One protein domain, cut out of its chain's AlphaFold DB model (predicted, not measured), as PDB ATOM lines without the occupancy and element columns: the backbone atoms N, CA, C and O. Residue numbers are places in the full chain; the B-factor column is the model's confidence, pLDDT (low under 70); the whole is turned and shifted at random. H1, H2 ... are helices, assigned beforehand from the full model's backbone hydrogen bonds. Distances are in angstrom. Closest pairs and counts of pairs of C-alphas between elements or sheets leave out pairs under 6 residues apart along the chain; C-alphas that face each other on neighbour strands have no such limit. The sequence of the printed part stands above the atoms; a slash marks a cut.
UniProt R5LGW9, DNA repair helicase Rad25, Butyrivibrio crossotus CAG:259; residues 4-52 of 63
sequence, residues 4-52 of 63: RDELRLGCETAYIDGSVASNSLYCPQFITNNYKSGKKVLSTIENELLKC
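AT A GLANCE: This is residues 4 to 52 of the 63 residues of the protein "DNA repair helicase Rad25" of Butyrivibrio crossotus CAG:259 (UniProt R5LGW9). Two short helices, H1 and H2, stand at the two ends of a flat, open frame, running in opposite directions with a wide gap between them. One long link folds back beside H1 and then crosses the gap to H2, whose residues 46 to 51 stick out with residue 52. The printed part has 49 residues, with H1 then H2 along the chain and no named strand; the class is all helix, though only 23 residues are in named elements. It is loose, with a radius of gyration of the C-alphas of 12.7 A and spans of 31 by 27 by 12 A.

IN THESE COORDINATES: H1, residues 4 to 15, is 16.5 A long and begins at C-alpha 4 (-37.455, -15.166, 31.945). H2, residues 41 to 51, is 16.1 A long and ends at C-alpha 51 (-20.798, -5.660, 33.619).

HOW THE PARTS SIT: H1 and H2 are apart, with no C-alpha of one within 8 A of the other. In H1 every O i to N i+4 pair is within hydrogen-bond range; in H2, 6 of 7 are.

THE WHOLE: The C-alphas farthest apart, Arg 4 and Lys 36, are 35.3 A apart. Residues 16 to 40 form the long link. The printed part has no cut; no printed residue is under 70 in pLDDT.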
ATOM      1  N   ARG A   4     -37.166 -14.431  33.185       88.19
ATOM      2  CA  ARG A   4     -37.455 -15.166  31.945       88.19
ATOM      3  C   ARG A   4     -38.581 -14.542  31.126       88.19
ATOM      4  O   ARG A   4     -38.542 -14.630  29.899       88.19
ATOM      5  N   ASP A   5     -39.560 -13.915  31.773       90.88
ATOM      6  CA  ASP A   5     -40.622 -13.201  31.065       90.88
ATOM      7  C   ASP A   5     -40.091 -11.913  30.434       90.88
ATOM      8  O   ASP A   5     -40.466 -11.608  29.305       90.88
ATOM      9  N   GLU A   6     -39.175 -11.197  31.096       91.38
ATOM     10  CA  GLU A   6     -38.533 -10.008  30.514       91.38
ATOM     11  C   GLU A   6     -37.660 -10.354  29.300       91.38
ATOM     12  O   GLU A   6     -37.715  -9.655  28.286       91.38
ATOM     13  N   LEU A   7     -36.917 -11.465  29.361       91.38
ATOM     14  CA  LEU A   7     -36.141 -11.987  28.230       91.38
ATOM     15  C   LEU A   7     -37.033 -12.401  27.055       91.38
ATOM     16  O   LEU A   7     -36.755 -12.052  25.906       91.38
ATOM     17  N   ARG A   8     -38.117 -13.138  27.332       92.56
ATOM     18  CA  ARG A   8     -39.080 -13.550  26.301       92.56
ATOM     19  C   ARG A   8     -39.695 -12.334  25.620       92.56
ATOM     20  O   ARG A   8     -39.736 -12.293  24.394       92.56
ATOM     21  N   LEU A   9     -40.109 -11.348  26.412       93.25
ATOM     22  CA  LEU A   9     -40.721 -10.124  25.914       93.25
ATOM     23  C   LEU A   9     -39.734  -9.290  25.091       93.25
ATOM     24  O   LEU A   9     -40.093  -8.804  24.029       93.25
ATOM     25  N   GLY A  10     -38.475  -9.178  25.527       92.50
ATOM     26  CA  GLY A  10     -37.423  -8.505  24.759       92.50
ATOM     27  C   GLY A  10     -37.191  -9.132  23.381       92.50
ATOM     28  O   GLY A  10     -37.066  -8.415  22.388       92.50
ATOM     29  N   CYS A  11     -37.188 -10.464  23.299       91.56
ATOM     30  CA  CYS A  11     -37.084 -11.189  22.029       91.56
ATOM     31  C   CYS A  11     -38.334 -11.026  21.151       91.56
ATOM     32  O   CYS A  11     -38.208 -10.847  19.940       91.56
ATOM     33  N   GLU A  12     -39.527 -11.081  21.744       93.81
ATOM     34  CA  GLU A  12     -40.795 -10.866  21.038       93.81
ATOM     35  C   GLU A  12     -40.854  -9.456  20.438       93.81
ATOM     36  O   GLU A  12     -41.120  -9.316  19.245       93.81
ATOM     37  N   THR A  13     -40.474  -8.432  21.203       93.38
ATOM     38  CA  THR A  13     -40.409  -7.051  20.717       93.38
ATOM     39  C   THR A  13     -39.396  -6.868  19.585       93.38
ATOM     40  O   THR A  13     -39.669  -6.163  18.617       93.38
ATOM     41  N   ALA A  14     -38.218  -7.493  19.672       91.44
ATOM     42  CA  ALA A  14     -37.175  -7.315  18.660       91.44
ATOM     43  C   ALA A  14     -37.450  -8.061  17.346       91.44
ATOM     44  O   ALA A  14     -37.079  -7.569  16.277       91.44
ATOM     45  N   TYR A  15     -38.046  -9.256  17.415       90.94
ATOM     46  CA  TYR A  15     -38.127 -10.170  16.270       90.94
ATOM     47  C   TYR A  15     -39.545 -10.428  15.753       90.94
ATOM     48  O   TYR A  15     -39.679 -10.870  14.612       90.94
ATOM     49  N   ILE A  16     -40.581 -10.196  16.564       93.38
ATOM     50  CA  ILE A  16     -41.976 -10.513  16.221       93.38
ATOM     51  C   ILE A  16     -42.788  -9.227  16.058       93.38
ATOM     52  O   ILE A  16     -43.328  -8.987  14.979       93.38
ATOM     53  N   ASP A  17     -42.856  -8.395  17.100       91.56
ATOM     54  CA  ASP A  17     -43.706  -7.202  17.122       91.56
ATOM     55  C   ASP A  17     -43.057  -6.031  17.874       91.56
ATOM     56  O   ASP A  17     -43.099  -5.934  19.099       91.56
ATOM     57  N   GLY A  18     -42.531  -5.071  17.111       86.44
ATOM     58  CA  GLY A  18     -41.894  -3.865  17.648       86.44
ATOM     59  C   GLY A  18     -42.824  -2.902  18.397       86.44
ATOM     60  O   GLY A  18     -42.338  -1.911  18.940       86.44
ATOM     61  N   SER A  19     -44.138  -3.148  18.423       89.69
ATOM     62  CA  SER A  19     -45.094  -2.357  19.208       89.69
ATOM     63  C   SER A  19     -45.235  -2.836  20.658       89.69
ATOM     64  O   SER A  19     -45.734  -2.092  21.507       89.69
ATOM     65  N   VAL A  20     -44.760  -4.048  20.964       89.00
ATOM     66  CA  VAL A  20     -44.802  -4.618  22.311       89.00
ATOM     67  C   VAL A  20     -43.788  -3.902  23.203       89.00
ATOM     68  O   VAL A  20     -42.598  -3.842  22.898       89.00
ATOM     69  N   ALA A  21     -44.242  -3.355  24.331       86.19
ATOM     70  CA  ALA A  21     -43.362  -2.688  25.282       86.19
ATOM     71  C   ALA A  21     -42.533  -3.718  26.065       86.19
ATOM     72  O   ALA A  21     -43.077  -4.455  26.884       86.19
ATOM     73  N   SER A  22     -41.216  -3.734  25.853       90.06
ATOM     74  CA  SER A  22     -40.271  -4.572  26.597       90.06
ATOM     75  C   SER A  22     -39.178  -3.740  27.259       90.06
ATOM     76  O   SER A  22     -38.909  -2.595  26.891       90.06
ATOM     77  N   ASN A  23     -38.484  -4.347  28.217       86.69
ATOM     78  CA  ASN A  23     -37.269  -3.771  28.771       86.69
ATOM     79  C   ASN A  23     -36.180  -3.715  27.680       86.69
ATOM     80  O   ASN A  23     -35.843  -4.730  27.065       86.69
ATOM     81  N   SER A  24     -35.620  -2.528  27.438       83.75
ATOM     82  CA  SER A  24     -34.601  -2.316  26.405       83.75
ATOM     83  C   SER A  24     -33.278  -3.020  26.703       83.75
ATOM     84  O   SER A  24     -32.478  -3.187  25.788       83.75
ATOM     85  N   LEU A  25     -33.033  -3.405  27.961       86.25
ATOM     86  CA  LEU A  25     -31.831  -4.138  28.364       86.25
ATOM     87  C   LEU A  25     -31.803  -5.557  27.778       86.25
ATOM     88  O   LEU A  25     -30.746  -6.044  27.397       86.25
ATOM     89  N   TYR A  26     -32.973  -6.190  27.681       87.62
ATOM     90  CA  TYR A  26     -33.138  -7.562  27.196       87.62
ATOM     91  C   TYR A  26     -33.600  -7.630  25.736       87.62
ATOM     92  O   TYR A  26     -33.792  -8.715  25.194       87.62
ATOM     93  N   CYS A  27     -33.783  -6.474  25.096       90.31
ATOM     94  CA  CYS A  27     -34.183  -6.357  23.703       90.31
ATOM     95  C   CYS A  27     -32.928  -6.253  22.817       90.31
ATOM     96  O   CYS A  27     -32.180  -5.280  22.952       90.31
ATOM     97  N   PRO A  28     -32.664  -7.229  21.927       90.38
ATOM     98  CA  PRO A  28     -31.527  -7.185  21.013       90.38
ATOM     99  C   PRO A  28     -31.449  -5.878  20.216       90.38
ATOM    100  O   PRO A  28     -32.431  -5.420  19.634       90.38
ATOM    101  N   GLN A  29     -30.254  -5.285  20.161       87.75
ATOM    102  CA  GLN A  29     -30.019  -4.016  19.473       87.75
ATOM    103  C   GLN A  29     -29.053  -4.174  18.305       87.75
ATOM    104  O   GLN A  29     -28.052  -4.886  18.383       87.75
ATOM    105  N   PHE A  30     -29.312  -3.430  17.231       88.62
ATOM    106  CA  PHE A  30     -28.384  -3.327  16.114       88.62
ATOM    107  C   PHE A  30     -27.281  -2.306  16.425       88.62
ATOM    108  O   PHE A  30     -27.522  -1.096  16.476       88.62
ATOM    109  N   ILE A  31     -26.059  -2.797  16.635       89.56
ATOM    110  CA  ILE A  31     -24.897  -1.974  16.984       89.56
ATOM    111  C   ILE A  31     -24.063  -1.741  15.725       89.56
ATOM    112  O   ILE A  31     -23.569  -2.675  15.100       89.56
ATOM    113  N   THR A  32     -23.870  -0.476  15.367       91.06
ATOM    114  CA  THR A  32     -23.032  -0.066  14.236       91.06
ATOM    115  C   THR A  32     -22.112   1.067  14.635       91.06
ATOM    116  O   THR A  32     -22.346   1.771  15.620       91.06
ATOM    117  N   ASN A  33     -21.051   1.256  13.854       90.31
ATOM    118  CA  ASN A  33     -20.227   2.443  13.981       90.31
ATOM    119  C   ASN A  33     -20.915   3.589  13.227       90.31
ATOM    120  O   ASN A  33     -20.783   3.723  12.013       90.31
ATOM    121  N   ASN A  34     -21.694   4.385  13.952       90.88
ATOM    122  CA  ASN A  34     -22.382   5.557  13.434       90.88
ATOM    123  C   ASN A  34     -21.783   6.815  14.067       90.88
ATOM    124  O   ASN A  34     -22.196   7.273  15.134       90.88
ATOM    125  N   TYR A  35     -20.819   7.396  13.355       85.56
ATOM    126  CA  TYR A  35     -20.133   8.616  13.768       85.56
ATOM    127  C   TYR A  35     -21.080   9.819  13.906       85.56
ATOM    128  O   TYR A  35     -20.864  10.657  14.776       85.56
ATOM    129  N   LYS A  36     -22.150   9.893  13.097       89.12
ATOM    130  CA  LYS A  36     -23.123  10.999  13.139       89.12
ATOM    131  C   LYS A  36     -23.953  10.977  14.417       89.12
ATOM    132  O   LYS A  36     -24.259  12.028  14.963       89.12
ATOM    133  N   SER A  37     -24.302   9.785  14.900       82.94
ATOM    134  CA  SER A  37     -25.030   9.605  16.159       82.94
ATOM    135  C   SER A  37     -24.109   9.375  17.364       82.94
ATOM    136  O   SER A  37     -24.603   9.003  18.424       82.94
ATOM    137  N   GLY A  38     -22.784   9.487  17.195       83.69
ATOM    138  CA  GLY A  38     -21.799   9.213  18.247       83.69
ATOM    139  C   GLY A  38     -21.750   7.755  18.730       83.69
ATOM    140  O   GLY A  38     -21.198   7.491  19.795       83.69
ATOM    141  N   LYS A  39     -22.317   6.800  17.981       85.31
ATOM    142  CA  LYS A  39     -22.368   5.383  18.377       85.31
ATOM    143  C   LYS A  39     -21.152   4.645  17.832       85.31
ATOM    144  O   LYS A  39     -20.953   4.604  16.621       85.31
ATOM    145  N   LYS A  40     -20.356   4.037  18.713       91.88
ATOM    146  CA  LYS A  40     -19.224   3.181  18.340       91.88
ATOM    147  C   LYS A  40     -19.482   1.761  18.825       91.88
ATOM    148  O   LYS A  40     -19.856   1.555  19.975       91.88
ATOM    149  N   VAL A  41     -19.204   0.776  17.971       91.75
ATOM    150  CA  VAL A  41     -19.294  -0.645  18.353       91.75
ATOM    151  C   VAL A  41     -18.404  -0.931  19.568       91.75
ATOM    152  O   VAL A  41     -18.840  -1.578  20.512       91.75
ATOM    153  N   LEU A  42     -17.187  -0.373  19.579       92.06
ATOM    154  CA  LEU A  42     -16.222  -0.568  20.664       92.06
ATOM    155  C   LEU A  42     -16.743  -0.089  22.022       92.06
ATOM    156  O   LEU A  42     -16.641  -0.837  22.983       92.06
ATOM    157  N   SER A  43     -17.379   1.085  22.097       91.50
ATOM    158  CA  SER A  43     -17.928   1.579  23.368       91.50
ATOM    159  C   SER A  43     -19.032   0.677  23.918       91.50
ATOM    160  O   SER A  43     -19.184   0.548  25.128       91.50
ATOM    161  N   THR A  44     -19.809   0.030  23.044       90.62
ATOM    162  CA  THR A  44     -20.806  -0.945  23.495       90.62
ATOM    163  C   THR A  44     -20.133  -2.205  24.030       90.62
ATOM    164  O   THR A  44     -20.518  -2.674  25.093       90.62
ATOM    165  N   ILE A  45     -19.095  -2.708  23.355       92.44
ATOM    166  CA  ILE A  45     -18.325  -3.865  23.837       92.44
ATOM    167  C   ILE A  45     -17.685  -3.559  25.199       92.44
ATOM    168  O   ILE A  45     -17.816  -4.361  26.114       92.44
ATOM    169  N   GLU A  46     -17.048  -2.397  25.366       93.44
ATOM    170  CA  GLU A  46     -16.443  -1.972  26.639       93.44
ATOM    171  C   GLU A  46     -17.467  -1.943  27.780       93.44
ATOM    172  O   GLU A  46     -17.213  -2.489  28.852       93.44
ATOM    173  N   ASN A  47     -18.649  -1.371  27.537       91.62
ATOM    174  CA  ASN A  47     -19.717  -1.315  28.534       91.62
ATOM    175  C   ASN A  47     -20.222  -2.704  28.949       91.62
ATOM    176  O   ASN A  47     -20.543  -2.904  30.119       91.62
ATOM    177  N   GLU A  48     -20.297  -3.654  28.017       91.06
ATOM    178  CA  GLU A  48     -20.709  -5.026  28.329       91.06
ATOM    179  C   GLU A  48     -19.609  -5.798  29.065       91.06
ATOM    180  O   GLU A  48     -19.896  -6.524  30.014       91.06
ATOM    181  N   LEU A  49     -18.339  -5.574  28.714       93.50
ATOM    182  CA  LEU A  49     -17.204  -6.153  29.435       93.50
ATOM    183  C   LEU A  49     -17.130  -5.674  30.893       93.50
ATOM    184  O   LEU A  49     -16.766  -6.462  31.757       93.50
ATOM    185  N   LEU A  50     -17.511  -4.424  31.183       94.12
ATOM    186  CA  LEU A  50     -17.538  -3.885  32.551       94.12
ATOM    187  C   LEU A  50     -18.598  -4.533  33.452       94.12
ATOM    188  O   LEU A  50     -18.428  -4.557  34.668       94.12
ATOM    189  N   LYS A  51     -19.698  -5.022  32.875       91.75
ATOM    190  CA  LYS A  51     -20.798  -5.660  33.619       91.75
ATOM    191  C   LYS A  51     -20.624  -7.173  33.753       91.75
ATOM    192  O   LYS A  51     -21.410  -7.814  34.443       91.75
ATOM    193  N   CYS A  52     -19.657  -7.748  33.044       92.06
ATOM    194  CA  CYS A  52     -19.504  -9.185  32.913       92.06
ATOM    195  C   CYS A  52     -18.397  -9.708  33.834       92.06
ATOM    196  O   CYS A  52     -17.261  -9.246  33.763       92.06
TER     197      CYS A  52